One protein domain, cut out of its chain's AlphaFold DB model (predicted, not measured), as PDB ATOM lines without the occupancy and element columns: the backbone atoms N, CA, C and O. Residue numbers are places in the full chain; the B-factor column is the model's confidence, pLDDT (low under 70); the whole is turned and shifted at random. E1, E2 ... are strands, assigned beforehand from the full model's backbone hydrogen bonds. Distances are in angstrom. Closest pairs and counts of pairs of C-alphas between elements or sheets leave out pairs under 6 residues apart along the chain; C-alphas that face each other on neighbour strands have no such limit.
ATOM      1  N   ILE A 689      17.108 122.203  17.621       92.19
ATOM      2  CA  ILE A 689      18.475 122.538  18.043       92.19
ATOM      3  C   ILE A 689      18.586 124.068  18.145       92.19
ATOM      4  O   ILE A 689      18.551 124.776  17.139       92.19
ATOM      5  N   GLU A 690      18.716 124.583  19.366       92.00
ATOM      6  CA  GLU A 690      18.853 126.014  19.661       92.00
ATOM      7  C   GLU A 690      20.293 126.514  19.472       92.00
ATOM      8  O   GLU A 690      20.501 127.650  19.042       92.00
ATOM      9  N   SER A 691      21.295 125.689  19.803       90.75
ATOM     10  CA  SER A 691      22.714 125.996  19.565       90.75
ATOM     11  C   SER A 691      23.605 124.756  19.651       90.75
ATOM     12  O   SER A 691      23.337 123.861  20.449       90.75
ATOM     13  N   ILE A 692      24.714 124.763  18.907       93.25
ATOM     14  CA  ILE A 692      25.859 123.860  19.085       93.25
ATOM     15  C   ILE A 692      27.074 124.735  19.407       93.25
ATOM     16  O   ILE A 692      27.234 125.805  18.826       93.25
ATOM     17  N   ASN A 693      27.929 124.304  20.334       91.94
ATOM     18  CA  ASN A 693      29.160 125.006  20.699       91.94
ATOM     19  C   ASN A 693      30.317 124.005  20.797       91.94
ATOM     20  O   ASN A 693      30.189 122.991  21.485       91.94
ATOM     21  N   ILE A 694      31.454 124.313  20.165       93.81
ATOM     22  CA  ILE A 694      32.712 123.572  20.346       93.81
ATOM     23  C   ILE A 694      33.649 124.387  21.241       93.81
ATOM     24  O   ILE A 694      34.192 125.410  20.816       93.81
ATOM     25  N   ASP A 695      33.863 123.903  22.461       91.50
ATOM     26  CA  ASP A 695      34.912 124.363  23.373       91.50
ATOM     27  C   ASP A 695      36.235 123.620  23.117       91.50
ATOM     28  O   ASP A 695      36.257 122.515  22.572       91.50
ATOM     29  N   PHE A 696      37.351 124.220  23.547       90.94
ATOM     30  CA  PHE A 696      38.702 123.678  23.367       90.94
ATOM     31  C   PHE A 696      39.530 123.717  24.659       90.94
ATOM     32  O   PHE A 696      39.631 124.753  25.325       90.94
ATOM     33  N   THR A 697      40.188 122.603  24.974       88.56
ATOM     34  CA  THR A 697      41.056 122.419  26.141       88.56
ATOM     35  C   THR A 697      42.423 121.856  25.732       88.56
ATOM     36  O   THR A 697      42.558 120.771  25.171       88.56
ATOM     37  N   MET A 698      43.495 122.588  26.051       82.75
ATOM     38  CA  MET A 698      44.871 122.088  25.911       82.75
ATOM     39  C   MET A 698      45.189 121.093  27.037       82.75
ATOM     40  O   MET A 698      45.204 121.489  28.206       82.75
ATOM     41  N   ASN A 699      45.503 119.839  26.697       76.38
ATOM     42  CA  ASN A 699      45.828 118.788  27.670       76.38
ATOM     43  C   ASN A 699      47.268 118.234  27.484       76.38
ATOM     44  O   ASN A 699      48.078 118.809  26.752       76.38
ATOM     45  N   GLU A 700      47.653 117.174  28.212       66.56
ATOM     46  CA  GLU A 700      49.017 116.605  28.128       66.56
ATOM     47  C   GLU A 700      49.271 115.764  26.856       66.56
ATOM     48  O   GLU A 700      50.432 115.535  26.500       66.56
ATOM     49  N   ASN A 701      48.212 115.327  26.165       58.44
ATOM     50  CA  ASN A 701      48.254 114.467  24.978       58.44
ATOM     51  C   ASN A 701      48.135 115.259  23.664       58.44
ATOM     52  O   ASN A 701      48.731 114.875  22.654       58.44
ATOM     53  N   GLY A 702      47.374 116.357  23.670       70.69
ATOM     54  CA  GLY A 702      47.052 117.147  22.485       70.69
ATOM     55  C   GLY A 702      46.022 118.242  22.769       70.69
ATOM     56  O   GLY A 702      46.098 118.936  23.786       70.69
ATOM     57  N   GLY A 703      45.089 118.407  21.831       82.31
ATOM     58  CA  GLY A 703      43.918 119.261  21.984       82.31
ATOM     59  C   GLY A 703      42.668 118.415  22.189       82.31
ATOM     60  O   GLY A 703      42.376 117.538  21.378       82.31
ATOM     61  N   GLU A 704      41.948 118.681  23.266       89.88
ATOM     62  CA  GLU A 704      40.649 118.101  23.587       89.88
ATOM     63  C   GLU A 704      39.567 119.094  23.140       89.88
ATOM     64  O   GLU A 704      39.672 120.297  23.386       89.88
ATOM     65  N   TYR A 705      38.565 118.600  22.416       92.06
ATOM     66  CA  TYR A 705      37.451 119.392  21.903       92.06
ATOM     67  C   TYR A 705      36.169 118.873  22.548       92.06
ATOM     68  O   TYR A 705      35.924 117.669  22.553       92.06
ATOM     69  N   ASN A 706      35.358 119.770  23.098       92.62
ATOM     70  CA  ASN A 706      34.103 119.435  23.765       92.62
ATOM     71  C   ASN A 706      32.949 120.053  22.980       92.62
ATOM     72  O   ASN A 706      32.811 121.275  22.950       92.62
ATOM     73  N   CYS A 707      32.143 119.219  22.331       94.00
ATOM     74  CA  CYS A 707      30.946 119.655  21.630       94.00
ATOM     75  C   CYS A 707      29.757 119.571  22.580       94.00
ATOM     76  O   CYS A 707      29.487 118.515  23.143       94.00
ATOM     77  N   THR A 708      29.042 120.678  22.749       93.00
ATOM     78  CA  THR A 708      27.821 120.760  23.558       93.00
ATOM     79  C   THR A 708      26.677 121.256  22.690       93.00
ATOM     80  O   THR A 708      26.868 122.149  21.864       93.00
ATOM     81  N   THR A 709      25.487 120.690  22.873       93.38
ATOM     82  CA  THR A 709      24.271 121.126  22.183       93.38
ATOM     83  C   THR A 709      23.201 121.549  23.185       93.38
ATOM     84  O   THR A 709      23.137 121.042  24.307       93.38
ATOM     85  N   LEU A 710      22.351 122.484  22.782       91.94
ATOM     86  CA  LEU A 710      21.086 122.769  23.444       91.94
ATOM     87  C   LEU A 710      19.985 122.482  22.431       91.94
ATOM     88  O   LEU A 710      19.922 123.152  21.402       91.94
ATOM     89  N   ALA A 711      19.143 121.499  22.731       90.31
ATOM     90  CA  ALA A 711      17.955 121.178  21.960       90.31
ATOM     91  C   ALA A 711      16.732 121.105  22.882       90.31
ATOM     92  O   ALA A 711      16.867 120.831  24.079       90.31
ATOM     93  N   SER A 712      15.559 121.384  22.328       88.31
ATOM     94  CA  SER A 712      14.280 121.385  23.033       88.31
ATOM     95  C   SER A 712      13.172 120.837  22.137       88.31
ATOM     96  O   SER A 712      13.212 121.034  20.920       88.31
ATOM     97  N   ASP A 713      12.179 120.183  22.740       82.94
ATOM     98  CA  ASP A 713      10.924 119.848  22.062       82.94
ATOM     99  C   ASP A 713       9.715 120.573  22.663       82.94
ATOM    100  O   ASP A 713       9.792 121.149  23.755       82.94
ATOM    101  N   ILE A 714       8.616 120.613  21.908       78.38
ATOM    102  CA  ILE A 714       7.419 121.416  22.212       78.38
ATOM    103  C   ILE A 714       6.273 120.550  22.757       78.38
ATOM    104  O   ILE A 714       5.498 121.028  23.590       78.38
ATOM    105  N   ASP A 715       6.173 119.300  22.316       70.06
ATOM    106  CA  ASP A 715       5.360 118.238  22.929       70.06
ATOM    107  C   ASP A 715       5.987 117.745  24.247       70.06
ATOM    108  O   ASP A 715       5.280 117.630  25.252       70.06
ATOM    109  N   GLY A 716       7.312 117.584  24.265       73.19
ATOM    110  CA  GLY A 716       8.123 117.262  25.440       73.19
ATOM    111  C   GLY A 716       8.806 115.895  25.397       73.19
ATOM    112  O   GLY A 716       9.150 115.384  26.465       73.19
ATOM    113  N   ASP A 717       8.982 115.310  24.209       78.06
ATOM    114  CA  ASP A 717       9.523 113.960  24.047       78.06
ATOM    115  C   ASP A 717      11.028 113.819  24.377       78.06
ATOM    116  O   ASP A 717      11.785 114.777  24.567       78.06
ATOM    117  N   ASN A 718      11.453 112.562  24.533       82.19
ATOM    118  CA  ASN A 718      12.744 112.179  25.101       82.19
ATOM    119  C   ASN A 718      13.858 112.164  24.039       82.19
ATOM    120  O   ASN A 718      13.940 111.253  23.219       82.19
ATOM    121  N   LEU A 719      14.765 113.143  24.096       84.94
ATOM    122  CA  LEU A 719      15.784 113.340  23.058       84.94
ATOM    123  C   LEU A 719      17.009 112.408  23.196       84.94
ATOM    124  O   LEU A 719      17.753 112.458  24.186       84.94
ATOM    125  N   GLU A 720      17.262 111.611  22.155       86.12
ATOM    126  CA  GLU A 720      18.528 110.923  21.875       86.12
ATOM    127  C   GLU A 720      19.474 111.800  21.035       86.12
ATOM    128  O   GLU A 720      19.035 112.630  20.235       86.12
ATOM    129  N   TYR A 721      20.788 111.593  21.194       89.38
ATOM    130  CA  TYR A 721      21.826 112.415  20.561       89.38
ATOM    131  C   TYR A 721      22.907 111.559  19.884       89.38
ATOM    132  O   TYR A 721      23.497 110.668  20.501       89.38
ATOM    133  N   ARG A 722      23.247 111.885  18.633       89.56
ATOM    134  CA  ARG A 722      24.448 111.388  17.935       89.56
ATOM    135  C   ARG A 722      25.382 112.557  17.651       89.56
ATOM    136  O   ARG A 722      24.935 113.591  17.171       89.56
ATOM    137  N   PHE A 723      26.676 112.358  17.893       93.50
ATOM    138  CA  PHE A 723      27.727 113.337  17.614       93.50
ATOM    139  C   PHE A 723      28.720 112.769  16.599       93.50
ATOM    140  O   PHE A 723      29.401 111.782  16.879       93.50
ATOM    141  N   SER A 724      28.839 113.416  15.442       94.00
ATOM    142  CA  SER A 724      29.760 113.047  14.365       94.00
ATOM    143  C   SER A 724      30.892 114.073  14.279       94.00
ATOM    144  O   SER A 724      30.666 115.258  14.030       94.00
ATOM    145  N   TRP A 725      32.129 113.625  14.497       94.81
ATOM    146  CA  TRP A 725      33.317 114.479  14.538       94.81
ATOM    147  C   TRP A 725      34.140 114.367  13.260       94.81
ATOM    148  O   TRP A 725      34.666 113.298  12.933       94.81
ATOM    149  N   TYR A 726      34.350 115.501  12.597       94.19
ATOM    150  CA  TYR A 726      35.182 115.607  11.401       94.19
ATOM    151  C   TYR A 726      36.447 116.404  11.714       94.19
ATOM    152  O   TYR A 726      36.390 117.453  12.356       94.19
ATOM    153  N   VAL A 727      37.593 115.930  11.232       92.94
ATOM    154  CA  VAL A 727      38.891 116.608  11.356       92.94
ATOM    155  C   VAL A 727      39.419 116.870   9.956       92.94
ATOM    156  O   VAL A 727      39.572 115.939   9.169       92.94
ATOM    157  N   ASN A 728      39.700 118.134   9.636       92.75
ATOM    158  CA  ASN A 728      40.053 118.571   8.280       92.75
ATOM    159  C   ASN A 728      39.032 118.096   7.221       92.75
ATOM    160  O   ASN A 728      39.401 117.745   6.102       92.75
ATOM    161  N   ASP A 729      37.754 118.073   7.610       91.12
ATOM    162  CA  ASP A 729      36.593 117.629   6.829       91.12
ATOM    163  C   ASP A 729      36.569 116.119   6.465       91.12
ATOM    164  O   ASP A 729      35.724 115.681   5.685       91.12
ATOM    165  N   GLU A 730      37.426 115.291   7.083       91.94
ATOM    166  CA  GLU A 730      37.324 113.821   7.074       91.94
ATOM    167  C   GLU A 730      36.671 113.316   8.380       91.94
ATOM    168  O   GLU A 730      37.065 113.731   9.472       91.94
ATOM    169  N   LEU A 731      35.681 112.413   8.292       91.31
ATOM    170  CA  LEU A 731      35.024 111.812   9.467       91.31
ATOM    171  C   LEU A 731      36.045 111.012  10.290       91.31
ATOM    172  O   LEU A 731      36.670 110.084   9.775       91.31
ATOM    173  N   SER A 732      36.190 111.357  11.569       89.50
ATOM    174  CA  SER A 732      37.200 110.781  12.461       89.50
ATOM    175  C   SER A 732      36.623 110.048  13.674       89.50
ATOM    176  O   SER A 732      37.324 109.197  14.227       89.50
ATOM    177  N   HIS A 733      35.399 110.364  14.109       87.94
ATOM    178  CA  HIS A 733      34.729 109.690  15.226       87.94
ATOM    179  C   HIS A 733      33.202 109.854  15.143       87.94
ATOM    180  O   HIS A 733      32.721 110.839  14.592       87.94
ATOM    181  N   GLU A 734      32.462 108.907  15.715       87.69
ATOM    182  CA  GLU A 734      31.014 108.980  15.944       87.69
ATOM    183  C   GLU A 734      30.735 108.489  17.370       87.69
ATOM    184  O   GLU A 734      31.156 107.384  17.723       87.69
ATOM    185  N   ASP A 735      29.998 109.279  18.147       82.19
ATOM    186  CA  ASP A 735      29.364 108.868  19.402       82.19
ATOM    187  C   ASP A 735      27.844 108.773  19.215       82.19
ATOM    188  O   ASP A 735      27.238 109.548  18.472       82.19
ATOM    189  N   ILE A 736      27.210 107.850  19.941       73.75
ATOM    190  CA  ILE A 736      25.751 107.722  20.027       73.75
ATOM    191  C   ILE A 736      25.393 107.586  21.507       73.75
ATOM    192  O   ILE A 736      25.810 106.618  22.151       73.75
ATOM    193  N   PHE A 737      24.608 108.523  22.034       70.00
ATOM    194  CA  PHE A 737      24.134 108.507  23.412       70.00
ATOM    195  C   PHE A 737      22.608 108.423  23.468       70.00
ATOM    196  O   PHE A 737      21.897 109.284  22.950       70.00
ATOM    197  N   ALA A 738      22.114 107.409  24.177       51.44
ATOM    198  CA  ALA A 738      20.729 107.381  24.620       51.44
ATOM    199  C   ALA A 738      20.544 108.355  25.797       51.44
ATOM    200  O   ALA A 738      21.388 108.383  26.695       51.44
ATOM    201  N   LEU A 739      19.434 109.095  25.772       57.16
ATOM    202  CA  LEU A 739      18.820 109.866  26.864       57.16
ATOM    203  C   LEU A 739      19.763 110.716  27.747       57.16
ATOM    204  O   LEU A 739      20.413 110.239  28.678       57.16
ATOM    205  N   GLY A 740      19.739 112.034  27.525       58.00
ATOM    206  CA  GLY A 740      20.225 113.032  28.493       58.00
ATOM    207  C   GLY A 740      21.701 113.447  28.395       58.00
ATOM    208  O   GLY A 740      22.128 114.317  29.154       58.00
ATOM    209  N   PHE A 741      22.478 112.898  27.457       74.38
ATOM    210  CA  PHE A 741      23.853 113.338  27.181       74.38
ATOM    211  C   PHE A 741      23.899 114.294  25.982       74.38
ATOM    212  O   PHE A 741      24.141 113.895  24.846       74.38
ATOM    213  N   ASN A 742      23.710 115.586  26.247       85.25
ATOM    214  CA  ASN A 742      23.761 116.657  25.247       85.25
ATOM    215  C   ASN A 742      25.197 117.139  24.924       85.25
ATOM    216  O   ASN A 742      25.402 118.309  24.584       85.25
ATOM    217  N   TYR A 743      26.207 116.273  25.058       90.56
ATOM    218  CA  TYR A 743      27.603 116.608  24.769       90.56
ATOM    219  C   TYR A 743      28.461 115.388  24.389       90.56
ATOM    220  O   TYR A 743      28.181 114.264  24.799       90.56
ATOM    221  N   SER A 744      29.552 115.639  23.661       92.12
ATOM    222  CA  SER A 744      30.615 114.677  23.324       92.12
ATOM    223  C   SER A 744      31.995 115.332  23.490       92.12
ATOM    224  O   SER A 744      32.140 116.546  23.331       92.12
ATOM    225  N   THR A 745      33.026 114.536  23.782       90.00
ATOM    226  CA  THR A 745      34.417 114.994  23.955       90.00
ATOM    227  C   THR A 745      35.381 114.183  23.097       90.00
ATOM    228  O   THR A 745      35.443 112.962  23.244       90.00
ATOM    229  N   PHE A 746      36.196 114.847  22.277       88.50
ATOM    230  CA  PHE A 746      37.106 114.197  21.336       88.50
ATOM    231  C   PHE A 746      38.553 114.725  21.447       88.50
ATOM    232  O   PHE A 746      38.811 115.922  21.310       88.50
ATOM    233  N   GLU A 747      39.519 113.830  21.694       88.12
ATOM    234  CA  GLU A 747      40.958 114.149  21.677       88.12
ATOM    235  C   GLU A 747      41.515 114.090  20.246       88.12
ATOM    236  O   GLU A 747      41.608 113.018  19.645       88.12
ATOM    237  N   VAL A 748      41.982 115.225  19.716       82.19
ATOM    238  CA  VAL A 748      42.591 115.294  18.381       82.19
ATOM    239  C   VAL A 748      44.116 115.357  18.488       82.19
ATOM    240  O   VAL A 748      44.694 116.299  19.037       82.19
ATOM    241  N   THR A 749      44.799 114.365  17.907       72.25
ATOM    242  CA  THR A 749      46.269 114.282  17.908       72.25
ATOM    243  C   THR A 749      46.859 114.536  16.518       72.25
ATOM    244  O   THR A 749      46.908 113.637  15.677       72.25
ATOM    245  N   GLY A 750      47.373 115.744  16.277       64.50
ATOM    246  CA  GLY A 750      48.027 116.101  15.015       64.50
ATOM    247  C   GLY A 750      48.635 117.504  15.017       64.50
ATOM    248  O   GLY A 750      48.302 118.334  15.855       64.50
ATOM    249  N   ASN A 751      49.529 117.769  14.057       64.00
ATOM    250  CA  ASN A 751      50.179 119.081  13.880       64.00
ATOM    251  C   ASN A 751      49.629 119.879  12.682       64.00
ATOM    252  O   ASN A 751      50.011 121.029  12.496       64.00
ATOM    253  N   ASN A 752      48.782 119.263  11.855       77.00
ATOM    254  CA  ASN A 752      48.211 119.852  10.645       77.00
ATOM    255  C   ASN A 752      46.687 119.875  10.810       77.00
ATOM    256  O   ASN A 752      46.001 119.013  10.263       77.00
ATOM    257  N   LEU A 753      46.185 120.801  11.624       85.62
ATOM    258  CA  LEU A 753      44.757 120.976  11.886       85.62
ATOM    259  C   LEU A 753      44.291 122.281  11.243       85.62
ATOM    260  O   LEU A 753      44.846 123.336  11.538       85.62
ATOM    261  N   THR A 754      43.305 122.178  10.354       90.62
ATOM    262  CA  THR A 754      42.680 123.296   9.629       90.62
ATOM    263  C   THR A 754      41.209 123.455  10.000       90.62
ATOM    264  O   THR A 754      40.715 124.578  10.034       90.62
ATOM    265  N   SER A 755      40.514 122.358  10.317       93.56
ATOM    266  CA  SER A 755      39.147 122.384  10.846       93.56
ATOM    267  C   SER A 755      38.887 121.245  11.833       93.56
ATOM    268  O   SER A 755      39.447 120.154  11.705       93.56
ATOM    269  N   VAL A 756      37.999 121.504  12.792       94.31
ATOM    270  CA  VAL A 756      37.269 120.486  13.556       94.31
ATOM    271  C   VAL A 756      35.785 120.832  13.467       94.31
ATOM    272  O   VAL A 756      35.389 121.940  13.828       94.31
ATOM    273  N   THR A 757      34.971 119.901  12.980       96.00
ATOM    274  CA  THR A 757      33.512 120.047  12.889       96.00
ATOM    275  C   THR A 757      32.856 119.068  13.849       96.00
ATOM    276  O   THR A 757      33.249 117.901  13.900       96.00
ATOM    277  N   CYS A 758      31.843 119.540  14.567       95.31
ATOM    278  CA  CYS A 758      30.898 118.703  15.288       95.31
ATOM    279  C   CYS A 758      29.549 118.797  14.577       95.31
ATOM    280  O   CYS A 758      28.995 119.888  14.444       95.31
ATOM    281  N   GLU A 759      29.041 117.665  14.113       95.62
ATOM    282  CA  GLU A 759      27.685 117.506  13.597       95.62
ATOM    283  C   GLU A 759      26.855 116.742  14.631       95.62
ATOM    284  O   GLU A 759      27.359 115.819  15.274       95.62
ATOM    285  N   VAL A 760      25.610 117.169  14.833       93.81
ATOM    286  CA  VAL A 760      24.710 116.658  15.864       93.81
ATOM    287  C   VAL A 760      23.367 116.320  15.229       93.81
ATOM    288  O   VAL A 760      22.670 117.214  14.747       93.81
ATOM    289  N   ASP A 761      23.004 115.040  15.268       92.69
ATOM    290  CA  ASP A 761      21.637 114.569  15.030       92.69
ATOM    291  C   ASP A 761      20.919 114.448  16.384       92.69
ATOM    292  O   ASP A 761      21.479 113.899  17.342       92.69
ATOM    293  N   VAL A 762      19.684 114.945  16.455       89.50
ATOM    294  CA  VAL A 762      18.814 114.904  17.638       89.50
ATOM    295  C   VAL A 762      17.481 114.279  17.251       89.50
ATOM    296  O   VAL A 762      16.832 114.747  16.315       89.50
ATOM    297  N   HIS A 763      17.076 113.236  17.974       86.44
ATOM    298  CA  HIS A 763      15.900 112.426  17.654       86.44
ATOM    299  C   HIS A 763      15.033 112.201  18.900       86.44
ATOM    300  O   HIS A 763      15.526 111.799  19.947       86.44
ATOM    301  N   ASP A 764      13.744 112.460  18.747       80.25
ATOM    302  CA  ASP A 764      12.612 112.273  19.676       80.25
ATOM    303  C   ASP A 764      12.034 110.829  19.701       80.25
ATOM    304  O   ASP A 764      11.336 110.449  20.637       80.25
ATOM    305  N   GLY A 765      12.309 110.021  18.667       75.62
ATOM    306  CA  GLY A 765      11.666 108.730  18.368       75.62
ATOM    307  C   GLY A 765      10.902 108.676  17.026       75.62
ATOM    308  O   GLY A 765      10.731 107.591  16.467       75.62
ATOM    309  N   TYR A 766      10.525 109.826  16.455       71.69
ATOM    310  CA  TYR A 766       9.711 109.989  15.239       71.69
ATOM    311  C   TYR A 766      10.350 110.888  14.153       71.69
ATOM    312  O   TYR A 766      10.323 110.535  12.968       71.69
ATOM    313  N   PHE A 767      10.990 112.001  14.524       75.69
ATOM    314  CA  PHE A 767      11.678 112.974  13.669       75.69
ATOM    315  C   PHE A 767      13.150 113.181  14.074       75.69
ATOM    316  O   PHE A 767      13.515 113.190  15.243       75.69
ATOM    317  N   ASN A 768      14.024 113.401  13.088       85.44
ATOM    318  CA  ASN A 768      15.416 113.800  13.325       85.44
ATOM    319  C   ASN A 768      15.632 115.253  12.886       85.44
ATOM    320  O   ASN A 768      15.266 115.618  11.764       85.44
ATOM    321  N   SER A 769      16.300 116.030  13.733       88.56
ATOM    322  CA  SER A 769      16.865 117.335  13.398       88.56
ATOM    323  C   SER A 769      18.386 117.277  13.446       88.56
ATOM    324  O   SER A 769      18.974 116.860  14.438       88.56
ATOM    325  N   ASN A 770      19.022 117.754  12.377       93.38
ATOM    326  CA  ASN A 770      20.472 117.805  12.227       93.38
ATOM    327  C   ASN A 770      20.950 119.262  12.200       93.38
ATOM    328  O   ASN A 770      20.336 120.111  11.543       93.38
ATOM    329  N   ALA A 771      22.059 119.541  12.879       92.38
ATOM    330  CA  ALA A 771      22.837 120.759  12.687       92.38
ATOM    331  C   ALA A 771      24.330 120.480  12.918       92.38
ATOM    332  O   ALA A 771      24.704 119.495  13.550       92.38
ATOM    333  N   SER A 772      25.203 121.362  12.439       93.88
ATOM    334  CA  SER A 772      26.644 121.271  12.690       93.88
ATOM    335  C   SER A 772      27.256 122.628  13.019       93.88
ATOM    336  O   SER A 772      26.713 123.677  12.677       93.88
ATOM    337  N   HIS A 773      28.400 122.590  13.702       95.00
ATOM    338  CA  HIS A 773      29.248 123.741  13.994       95.00
ATOM    339  C   HIS A 773      30.672 123.438  13.527       95.00
ATOM    340  O   HIS A 773      31.240 122.416  13.925       95.00
ATOM    341  N   LYS A 774      31.290 124.327  12.740       96.25
ATOM    342  CA  LYS A 774      32.687 124.181  12.309       96.25
ATOM    343  C   LYS A 774      33.598 125.187  13.007       96.25
ATOM    344  O   LYS A 774      33.382 126.397  12.981       96.25
ATOM    345  N   MET A 775      34.656 124.668  13.627       96.25
ATOM    346  CA  MET A 775      35.777 125.450  14.136       96.25
ATOM    347  C   MET A 775      36.921 125.407  13.119       96.25
ATOM    348  O   MET A 775      37.570 124.377  12.940       96.25
ATOM    349  N   HIS A 776      37.197 126.534  12.470       96.19
ATOM    350  CA  HIS A 776      38.346 126.718  11.576       96.19
ATOM    351  C   HIS A 776      39.580 127.116  12.391       96.19
ATOM    352  O   HIS A 776      39.480 127.910  13.325       96.19
ATOM    353  N   ILE A 777      40.754 126.576  12.061       94.38
ATOM    354  CA  ILE A 777      41.954 126.668  12.907       94.38
ATOM    355  C   ILE A 777      43.073 127.424  12.181       94.38
ATOM    356  O   ILE A 777      43.762 126.889  11.316       94.38
ATOM    357  N   VAL A 778      43.293 128.676  12.588       95.81
ATOM    358  CA  VAL A 778      44.375 129.545  12.102       95.81
ATOM    359  C   VAL A 778      45.587 129.383  13.018       95.81
ATOM    360  O   VAL A 778      45.685 129.981  14.095       95.81
ATOM    361  N   THR A 779      46.548 128.563  12.601       94.75
ATOM    362  CA  THR A 779      47.797 128.381  13.354       94.75
ATOM    363  C   THR A 779      48.679 129.628  13.233       94.75
ATOM    364  O   THR A 779      48.920 130.120  12.134       94.75
ATOM    365  N   ILE A 780      49.210 130.135  14.348       96.12
ATOM    366  CA  ILE A 780      50.234 131.189  14.345       96.12
ATOM    367  C   ILE A 780      51.607 130.534  14.518       96.12
ATOM    368  O   ILE A 780      51.972 130.095  15.612       96.12
ATOM    369  N   GLU A 781      52.379 130.472  13.436       94.75
ATOM    370  CA  GLU A 781      53.770 130.014  13.435       94.75
ATOM    371  C   GLU A 781      54.646 130.904  12.550       94.75
ATOM    372  O   GLU A 781      54.144 131.778  11.859       94.75
ATOM    373  N   SER A 782      55.967 130.708  12.567       95.12
ATOM    374  CA  SER A 782      56.893 131.303  11.584       95.12
ATOM    375  C   SER A 782      56.852 132.846  11.420       95.12
ATOM    376  O   SER A 782      57.479 133.377  10.502       95.12
ATOM    377  N   MET A 783      56.236 133.580  12.362       95.44
ATOM    378  CA  MET A 783      55.868 135.009  12.276       95.44
ATOM    379  C   MET A 783      54.811 135.343  11.198       95.44
ATOM    380  O   MET A 783      54.844 136.432  10.618       95.44
ATOM    381  N   GLU A 784      53.874 134.430  10.942       96.56
ATOM    382  CA  GLU A 784      52.732 134.572  10.031       96.56
ATOM    383  C   GLU A 784      51.452 133.937  10.619       96.56
ATOM    384  O   GLU A 784      51.504 133.188  11.596       96.56
ATOM    385  N   PHE A 785      50.289 134.299  10.072       97.06
ATOM    386  CA  PHE A 785      49.057 133.536  10.271       97.06
ATOM    387  C   PHE A 785      49.020 132.484   9.156       97.06
ATOM    388  O   PHE A 785      49.093 132.852   7.984       97.06
ATOM    389  N   VAL A 786      48.971 131.197   9.505       92.44
ATOM    390  CA  VAL A 786      48.776 130.123   8.522       92.44
ATOM    391  C   VAL A 786      47.339 130.213   8.030       92.44
ATOM    392  O   VAL A 786      46.420 130.227   8.843       92.44
ATOM    393  N   ASP A 787      47.186 130.324   6.712       88.88
ATOM    394  CA  ASP A 787      45.953 130.720   6.031       88.88
ATOM    395  C   ASP A 787      45.460 132.113   6.481       88.88
ATOM    396  O   ASP A 787      44.471 132.295   7.189       88.88
ATOM    397  N   ASP A 788      46.183 133.145   6.020       89.31
ATOM    398  CA  ASP A 788      45.883 134.565   6.260       89.31
ATOM    399  C   ASP A 788      44.591 135.062   5.580       89.31
ATOM    400  O   ASP A 788      44.153 136.192   5.813       89.31
ATOM    401  N   PHE A 789      43.940 134.219   4.783       96.00
ATOM    402  CA  PHE A 789      42.634 134.463   4.187       96.00
ATOM    403  C   PHE A 789      41.790 133.189   4.273       96.00
ATOM    404  O   PHE A 789      42.063 132.221   3.561       96.00
ATOM    405  N   ILE A 790      40.753 133.210   5.112       96.12
ATOM    406  CA  ILE A 790      39.784 132.114   5.252       96.12
ATOM    407  C   ILE A 790      38.373 132.588   4.900       96.12
ATOM    408  O   ILE A 790      38.027 133.753   5.119       96.12
ATOM    409  N   THR A 791      37.567 131.667   4.380       96.81
ATOM    410  CA  THR A 791      36.133 131.850   4.138       96.81
ATOM    411  C   THR A 791      35.383 130.795   4.943       96.81
ATOM    412  O   THR A 791      35.771 129.627   4.903       96.81
ATOM    413  N   ILE A 792      34.371 131.225   5.691       96.19
ATOM    414  CA  ILE A 792      33.604 130.419   6.648       96.19
ATOM    415  C   ILE A 792      32.108 130.726   6.495       96.19
ATOM    416  O   ILE A 792      31.752 131.803   6.003       96.19
ATOM    417  N   ASP A 793      31.242 129.820   6.940       95.62
ATOM    418  CA  ASP A 793      29.794 130.025   6.899       95.62
ATOM    419  C   ASP A 793      29.317 130.860   8.108       95.62
ATOM    420  O   ASP A 793      29.960 130.916   9.160       95.62
ATOM    421  N   ALA A 794      28.187 131.563   7.971       94.00
ATOM    422  CA  ALA A 794      27.644 132.386   9.053       94.00
ATOM    423  C   ALA A 794      27.168 131.528  10.243       94.00
ATOM    424  O   ALA A 794      26.163 130.825  10.149       94.00
ATOM    425  N   GLY A 795      27.873 131.642  11.373       92.12
ATOM    426  CA  GLY A 795      27.698 130.808  12.572       92.12
ATOM    427  C   GLY A 795      28.955 130.017  12.953       92.12
ATOM    428  O   GLY A 795      29.116 129.666  14.119       92.12
ATOM    429  N   ASP A 796      29.891 129.815  12.022       95.62
ATOM    430  CA  ASP A 796      31.162 129.139  12.296       95.62
ATOM    431  C   ASP A 796      32.019 129.879  13.335       95.62
ATOM    432  O   ASP A 796      31.898 131.093  13.553       95.62
ATOM    433  N   SER A 797      32.958 129.152  13.948       96.56
ATOM    434  CA  SER A 797      33.991 129.742  14.800       96.56
ATOM    435  C   SER A 797      35.383 129.666  14.177       96.56
ATOM    436  O   SER A 797      35.708 128.768  13.402       96.56
ATOM    437  N   VAL A 798      36.237 130.622  14.538       96.88
ATOM    438  CA  VAL A 798      37.661 130.624  14.186       96.88
ATOM    439  C   VAL A 798      38.478 130.585  15.466       96.88
ATOM    440  O   VAL A 798      38.339 131.468  16.315       96.88
ATOM    441  N   MET A 799      39.349 129.584  15.584       95.88
ATOM    442  CA  MET A 799      40.372 129.494  16.617       95.88
ATOM    443  C   MET A 799      41.727 129.928  16.062       95.88
ATOM    444  O   MET A 799      42.265 129.305  15.149       95.88
ATOM    445  N   TRP A 800      42.336 130.939  16.675       96.62
ATOM    446  CA  TRP A 800      43.749 131.253  16.478       96.62
ATOM    447  C   TRP A 800      44.581 130.580  17.565       96.62
ATOM    448  O   TRP A 800      44.381 130.863  18.747       96.62
ATOM    449  N   PHE A 801      45.534 129.727  17.183       94.56
ATOM    450  CA  PHE A 801      46.374 128.970  18.120       94.56
ATOM    451  C   PHE A 801      47.859 129.290  17.928       94.56
ATOM    452  O   PHE A 801      48.414 129.076  16.849       94.56
ATOM    453  N   ASN A 802      48.528 129.809  18.963       95.25
ATOM    454  CA  ASN A 802      49.915 130.251  18.838       95.25
ATOM    455  C   ASN A 802      50.925 129.127  19.125       95.25
ATOM    456  O   ASN A 802      51.212 128.814  20.281       95.25
ATOM    457  N   VAL A 803      51.547 128.562  18.086       92.94
ATOM    458  CA  VAL A 803      52.631 127.571  18.240       92.94
ATOM    459  C   VAL A 803      54.035 128.174  18.109       92.94
ATOM    460  O   VAL A 803      55.016 127.456  18.334       92.94
ATOM    461  N   ASP A 804      54.155 129.470  17.810       94.44
ATOM    462  CA  ASP A 804      55.421 130.206  17.772       94.44
ATOM    463  C   ASP A 804      56.046 130.350  19.177       94.44
ATOM    464  O   ASP A 804      55.421 130.224  20.225       94.44
ATOM    465  N   SER A 805      57.345 130.615  19.212       95.06
ATOM    466  CA  SER A 805      58.109 131.009  20.398       95.06
ATOM    467  C   SER A 805      57.894 132.467  20.839       95.06
ATOM    468  O   SER A 805      58.402 132.863  21.891       95.06
ATOM    469  N   MET A 806      57.189 133.259  20.029       96.69
ATOM    470  CA  MET A 806      56.904 134.679  20.234       96.69
ATOM    471  C   MET A 806      55.442 134.880  20.641       96.69
ATOM    472  O   MET A 806      54.563 134.190  20.132       96.69
ATOM    473  N   SER A 807      55.168 135.853  21.513       97.69
ATOM    474  CA  SER A 807      53.789 136.281  21.769       97.69
ATOM    475  C   SER A 807      53.218 137.027  20.558       97.69
ATOM    476  O   SER A 807      53.919 137.839  19.943       97.69
ATOM    477  N   HIS A 808      51.938 136.810  20.264       98.31
ATOM    478  CA  HIS A 808      51.198 137.451  19.169       98.31
ATOM    479  C   HIS A 808      49.849 138.003  19.663       98.31
ATOM    480  O   HIS A 808      49.506 137.845  20.832       98.31
ATOM    481  N   THR A 809      49.095 138.681  18.794       98.12
ATOM    482  CA  THR A 809      47.699 139.083  19.051       98.12
ATOM    483  C   THR A 809      46.854 138.882  17.792       98.12
ATOM    484  O   THR A 809      47.384 138.863  16.679       98.12
ATOM    485  N   VAL A 810      45.539 138.795  17.969       97.62
ATOM    486  CA  VAL A 810      44.517 138.868  16.923       97.62
ATOM    487  C   VAL A 810      43.680 140.106  17.224       97.62
ATOM    488  O   VAL A 810      42.958 140.139  18.217       97.62
ATOM    489  N   THR A 811      43.824 141.157  16.419       96.75
ATOM    490  CA  THR A 811      43.215 142.463  16.711       96.75
ATOM    491  C   THR A 811      42.582 143.063  15.454       96.75
ATOM    492  O   THR A 811      43.250 143.225  14.435       96.75
ATOM    493  N   GLU A 812      41.302 143.433  15.512       93.81
ATOM    494  CA  GLU A 812      40.578 144.095  14.417       93.81
ATOM    495  C   GLU A 812      40.563 145.623  14.602       93.81
ATOM    496  O   GLU A 812      40.321 146.148  15.688       93.81
ATOM    497  N   ASN A 813      40.736 146.375  13.510       81.81
ATOM    498  CA  ASN A 813      40.746 147.847  13.525       81.81
ATOM    499  C   ASN A 813      39.443 148.504  14.031       81.81
ATOM    500  O   ASN A 813      39.468 149.688  14.381       81.81
ATOM    501  N   LYS A 814      38.306 147.790  14.033       80.44
ATOM    502  CA  LYS A 814      37.023 148.299  14.558       80.44
ATOM    503  C   LYS A 814      36.828 147.970  16.050       80.44
ATOM    504  O   LYS A 814      35.999 148.618  16.686       80.44
ATOM    505  N   GLY A 815      37.631 147.061  16.612       76.50
ATOM    506  CA  GLY A 815      37.674 146.735  18.039       76.50
ATOM    507  C   GLY A 815      36.640 145.714  18.522       76.50
ATOM    508  O   GLY A 815      36.374 145.687  19.720       76.50
ATOM    509  N   ASN A 816      36.046 144.910  17.631       83.75
ATOM    510  CA  ASN A 816      35.154 143.810  18.036       83.75
ATOM    511  C   ASN A 816      35.939 142.532  18.380       83.75
ATOM    512  O   ASN A 816      35.495 141.735  19.198       83.75
ATOM    513  N   ILE A 817      37.113 142.368  17.764       93.44
ATOM    514  CA  ILE A 817      38.045 141.250  17.943       93.44
ATOM    515  C   ILE A 817      39.327 141.819  18.563       93.44
ATOM    516  O   ILE A 817      39.985 142.667  17.950       93.44
ATOM    517  N   ASP A 818      39.673 141.372  19.769       96.00
ATOM    518  CA  ASP A 818      40.951 141.655  20.433       96.00
ATOM    519  C   ASP A 818      41.283 140.518  21.409       96.00
ATOM    520  O   ASP A 818      40.690 140.414  22.483       96.00
ATOM    521  N   SER A 819      42.234 139.661  21.035       97.25
ATOM    522  CA  SER A 819      42.677 138.530  21.863       97.25
ATOM    523  C   SER A 819      43.446 138.940  23.121       97.25
ATOM    524  O   SER A 819      43.688 138.110  23.994       97.25
ATOM    525  N   GLY A 820      43.942 140.181  23.190       96.44
ATOM    526  CA  GLY A 820      45.068 140.499  24.065       96.44
ATOM    527  C   GLY A 820      46.342 139.744  23.650       96.44
ATOM    528  O   GLY A 820      46.522 139.411  22.478       96.44
ATOM    529  N   GLU A 821      47.247 139.496  24.600       97.81
ATOM    530  CA  GLU A 821      48.499 138.765  24.352       97.81
ATOM    531  C   GLU A 821      48.268 137.247  24.347       97.81
ATOM    532  O   GLU A 821      47.878 136.687  25.368       97.81
ATOM    533  N   LEU A 822      48.576 136.595  23.222       97.88
ATOM    534  CA  LEU A 822      48.643 135.140  23.094       97.88
ATOM    535  C   LEU A 822      50.101 134.687  23.190       97.88
ATOM    536  O   LEU A 822      50.891 134.894  22.263       97.88
ATOM    537  N   SER A 823      50.459 134.061  24.307       96.94
ATOM    538  CA  SER A 823      51.732 133.364  24.532       96.94
ATOM    539  C   SER A 823      51.797 132.058  23.726       96.94
ATOM    540  O   SER A 823      50.851 131.676  23.041       96.94
ATOM    541  N   LYS A 824      52.910 131.318  23.823       93.94
ATOM    542  CA  LYS A 824      53.008 129.991  23.202       93.94
ATOM    543  C   LYS A 824      52.038 128.988  23.844       93.94
ATOM    544  O   LYS A 824      52.153 128.703  25.035       93.94
ATOM    545  N   HIS A 825      51.223 128.372  22.993       91.12
ATOM    546  CA  HIS A 825      50.078 127.500  23.268       91.12
ATOM    547  C   HIS A 825      48.859 128.196  23.898       91.12
ATOM    548  O   HIS A 825      47.929 127.505  24.309       91.12
ATOM    549  N   ASP A 826      48.826 129.532  23.931       94.44
ATOM    550  CA  ASP A 826      47.576 130.254  24.171       94.44
ATOM    551  C   ASP A 826      46.742 130.252  22.874       94.44
ATOM    552  O   ASP A 826      47.285 130.236  21.759       94.44
ATOM    553  N   PHE A 827      45.419 130.285  23.024       95.00
ATOM    554  CA  PHE A 827      44.453 130.313  21.926       95.00
ATOM    555  C   PHE A 827      43.408 131.416  22.123       95.00
ATOM    556  O   PHE A 827      43.237 131.948  23.220       95.00
ATOM    557  N   TYR A 828      42.699 131.754  21.049       96.69
ATOM    558  CA  TYR A 828      41.571 132.683  21.062       96.69
ATOM    559  C   TYR A 828      40.519 132.229  20.054       96.69
ATOM    560  O   TYR A 828      40.881 131.878  18.934       96.69
ATOM    561  N   ILE A 829      39.244 132.236  20.448       95.81
ATOM    562  CA  ILE A 829      38.115 131.759  19.637       95.81
ATOM    563  C   ILE A 829      37.111 132.902  19.458       95.81
ATOM    564  O   ILE A 829      36.826 133.633  20.408       95.81
ATOM    565  N   VAL A 830      36.573 133.050  18.245       95.44
ATOM    566  CA  VAL A 830      35.477 133.978  17.916       95.44
ATOM    567  C   VAL A 830      34.446 133.250  17.054       95.44
ATOM    568  O   VAL A 830      34.834 132.577  16.103       95.44
ATOM    569  N   ILE A 831      33.160 133.401  17.380       94.88
ATOM    570  CA  ILE A 831      32.011 132.938  16.579       94.88
ATOM    571  C   ILE A 831      31.571 134.076  15.640       94.88
ATOM    572  O   ILE A 831      31.643 135.250  16.018       94.88
ATOM    573  N   PHE A 832      31.155 133.748  14.415       94.81
ATOM    574  CA  PHE A 832      30.937 134.706  13.326       94.81
ATOM    575  C   PHE A 832      29.498 134.707  12.772       94.81
ATOM    576  O   PHE A 832      29.249 134.380  11.614       94.81
ATOM    577  N   ASP A 833      28.541 135.203  13.559       92.12
ATOM    578  CA  ASP A 833      27.108 135.272  13.192       92.12
ATOM    579  C   ASP A 833      26.754 136.295  12.080       92.12
ATOM    580  O   ASP A 833      25.578 136.567  11.824       92.12
ATOM    581  N   GLN A 834      27.736 136.989  11.489       94.12
ATOM    582  CA  GLN A 834      27.496 138.158  10.629       94.12
ATOM    583  C   GLN A 834      28.317 138.127   9.338       94.12
ATOM    584  O   GLN A 834      29.510 138.423   9.343       94.12
ATOM    585  N   ILE A 835      27.620 137.893   8.223       96.06
ATOM    586  CA  ILE A 835      28.119 137.985   6.841       96.06
ATOM    587  C   ILE A 835      28.924 139.280   6.626       96.06
ATOM    588  O   ILE A 835      28.417 140.391   6.838       96.06
ATOM    589  N   GLY A 836      30.175 139.165   6.173       95.06
ATOM    590  CA  GLY A 836      31.061 140.312   5.990       95.06
ATOM    591  C   GLY A 836      32.559 140.003   5.912       95.06
ATOM    592  O   GLY A 836      32.988 138.871   5.718       95.06
ATOM    593  N   TYR A 837      33.360 141.065   6.052       95.69
ATOM    594  CA  TYR A 837      34.826 141.032   6.006       95.69
ATOM    595  C   TYR A 837      35.427 141.549   7.321       95.69
ATOM    596  O   TYR A 837      35.157 142.686   7.751       95.69
ATOM    597  N   PHE A 838      36.284 140.730   7.929       95.69
ATOM    598  CA  PHE A 838      36.886 140.969   9.237       95.69
ATOM    599  C   PHE A 838      38.415 140.982   9.122       95.69
ATOM    600  O   PHE A 838      39.087 139.970   9.311       95.69
ATOM    601  N   ASP A 839      38.961 142.156   8.786       96.25
ATOM    602  CA  ASP A 839      40.407 142.392   8.689       96.25
ATOM    603  C   ASP A 839      41.056 142.487  10.083       96.25
ATOM    604  O   ASP A 839      40.825 143.452  10.829       96.25
ATOM    605  N   TYR A 840      41.924 141.529  10.407       96.81
ATOM    606  CA  TYR A 840      42.663 141.448  11.667       96.81
ATOM    607  C   TYR A 840      44.184 141.542  11.461       96.81
ATOM    608  O   TYR A 840      44.708 141.385  10.357       96.81
ATOM    609  N   TYR A 841      44.921 141.862  12.524       97.38
ATOM    610  CA  TYR A 841      46.381 141.975  12.507       97.38
ATOM    611  C   TYR A 841      46.998 141.697  13.882       97.38
ATOM    612  O   TYR A 841      46.328 141.820  14.908       97.38
ATOM    613  N   CYS A 842      48.297 141.384  13.911       97.88
ATOM    614  CA  CYS A 842      49.058 141.283  15.158       97.88
ATOM    615  C   CYS A 842      49.554 142.666  15.602       97.88
ATOM    616  O   CYS A 842      50.364 143.309  14.922       97.88
ATOM    617  N   ALA A 843      49.112 143.129  16.772       96.44
ATOM    618  CA  ALA A 843      49.436 144.450  17.308       96.44
ATOM    619  C   ALA A 843      50.932 144.636  17.625       96.44
ATOM    620  O   ALA A 843      51.431 145.765  17.632       96.44
ATOM    621  N   TYR A 844      51.664 143.541  17.849       97.06
ATOM    622  CA  TYR A 844      53.117 143.549  18.036       97.06
ATOM    623  C   TYR A 844      53.891 143.505  16.712       97.06
ATOM    624  O   TYR A 844      55.000 144.039  16.622       97.06
ATOM    625  N   HIS A 845      53.308 142.908  15.669       94.44
ATOM    626  CA  HIS A 845      53.998 142.543  14.434       94.44
ATOM    627  C   HIS A 845      53.204 143.018  13.209       94.44
ATOM    628  O   HIS A 845      52.525 142.242  12.547       94.44
ATOM    629  N   SER A 846      53.345 144.301  12.856       89.25
ATOM    630  CA  SER A 846      52.554 145.007  11.824       89.25
ATOM    631  C   SER A 846      52.659 144.494  10.374       89.25
ATOM    632  O   SER A 846      52.198 145.176   9.461       89.25
ATOM    633  N   ASN A 847      53.336 143.369  10.146       93.50
ATOM    634  CA  ASN A 847      53.386 142.670   8.861       93.50
ATOM    635  C   ASN A 847      52.485 141.421   8.847       93.50
ATOM    636  O   ASN A 847      52.272 140.867   7.777       93.50
ATOM    637  N   MET A 848      52.000 140.978  10.011       97.56
ATOM    638  CA  MET A 848      51.042 139.886  10.155       97.56
ATOM    639  C   MET A 848      49.640 140.485  10.120       97.56
ATOM    640  O   MET A 848      49.235 141.214  11.031       97.56
ATOM    641  N   THR A 849      48.923 140.187   9.049       97.25
ATOM    642  CA  THR A 849      47.546 140.602   8.774       97.25
ATOM    643  C   THR A 849      46.795 139.393   8.259       97.25
ATOM    644  O   THR A 849      47.411 138.590   7.566       97.25
ATOM    645  N   GLY A 850      45.500 139.302   8.529       97.12
ATOM    646  CA  GLY A 850      44.636 138.318   7.896       97.12
ATOM    647  C   GLY A 850      43.206 138.822   7.750       97.12
ATOM    648  O   GLY A 850      42.858 139.904   8.235       97.12
ATOM    649  N   THR A 851      42.377 138.038   7.071       97.06
ATOM    650  CA  THR A 851      40.972 138.351   6.815       97.06
ATOM    651  C   THR A 851      40.128 137.096   6.997       97.06
ATOM    652  O   THR A 851      40.385 136.082   6.353       97.06
ATOM    653  N   VAL A 852      39.100 137.187   7.843       97.44
ATOM    654  CA  VAL A 852      37.980 136.234   7.824       97.44
ATOM    655  C   VAL A 852      36.905 136.799   6.899       97.44
ATOM    656  O   VAL A 852      36.535 137.975   7.020       97.44
ATOM    657  N   VAL A 853      36.429 135.978   5.968       97.44
ATOM    658  CA  VAL A 853      35.240 136.235   5.154       97.44
ATOM    659  C   VAL A 853      34.125 135.333   5.656       97.44
ATOM    660  O   VAL A 853      34.331 134.133   5.792       97.44
ATOM    661  N   VAL A 854      32.965 135.920   5.919       97.00
ATOM    662  CA  VAL A 854      31.737 135.213   6.296       97.00
ATOM    663  C   VAL A 854      30.740 135.458   5.169       97.00
ATOM    664  O   VAL A 854      30.512 136.633   4.850       97.00
ATOM    665  N   GLU A 855      30.203 134.409   4.542       95.62
ATOM    666  CA  GLU A 855      29.281 134.519   3.389       95.62
ATOM    667  C   GLU A 855      27.819 134.115   3.654       95.62
ATOM    668  O   GLU A 855      27.540 133.500   4.706       95.62
TER     669      GLU A 855
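This is residues 689 to 855 of the 855 residues of the protein "Copper-bind domain-containing protein" of Candidatus Poseidoniales archaeon (UniProt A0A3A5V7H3). Two strand-built lobes sit end to end and share the long strand E7. In the first lobe a sandwich is formed, with the sheet E1 E2 E5 face to face with the E4 E3 E6 E7 end of a twisted sheet; in the second, E9, E10 and the end of E7 lie opposite the small sheet E8 E12 E11, loosely joined to it. The 167 printed residues hold no named helix and twelve strands, E1 to E12 in chain order: all strand. The sheets run E4 E3 E6 E7 E9 E10, mixed; E1 E2 E5, antiparallel; and E8 E12 E11, mixed. The whole is compact, radius of gyration of the C-alphas 17.3 A, yet elongated, spanning 55 by 35 by 24 A.

Begin in the largest sheet with E7, residues 768 to 781: find C-alpha 768 at (15.416, 113.800, 13.325) and run 41.6 A to C-alpha 781 at (53.770, 130.014, 13.435). Beside it are E6, residues 755 to 763, 26.2 A, and E9, residues 797 to 802; beyond are E3, residues 720 to 727, E4, residues 730 to 737, and E10, residues 827 to 831. Next find E1, residues 689 to 698, 27.5 A, E2, residues 703 to 712, 29.7 A, and E5, residues 743 to 748. Last come E8, residues 789 to 792, E11, residues 836 to 841, and E12, residues 849 to 854, ending at C-alpha 854 (31.737, 135.213, 6.296).

In the largest sheet, look at the hairpin E6 and E7, antiparallel at 166 degrees, with N 760 and O 771 2.8 A apart, within hydrogen-bond range. On the other side of E7, E9 is parallel at 27 degrees, N 778 and O 799 being 2.8 A apart. The edge strands are E4 and E10. Across the sandwich, two sheets face to face, the strands stand at 24 degrees; the closest C-alphas of E1 and E7, Ile 692 and His 773, are 6.1 A apart. Within the second sheet, hairpin E1 and E2 has N 693 and O 708 at 2.8 A. E1 and E10 are near each other. In the third sheet, E8 and E12 are parallel, N 792 and O 853 at 2.9 A. The closest C-alphas of E7 and E8, His 776 and Ile 792, are 7.8 A apart.

The C-alphas of Asp 715 and Asn 847, the two farthest apart, are 55.7 A apart. The printed part has no cut. The one long link, residues 803 to 826, joins E9 to E10; its residues 811 to 812 pair antiparallel with residues 840 to 841 of E11. Mean pLDDT of the printed part is 89.8; residues 700 to 701, 738 to 740 and 750 to 751 are under 70.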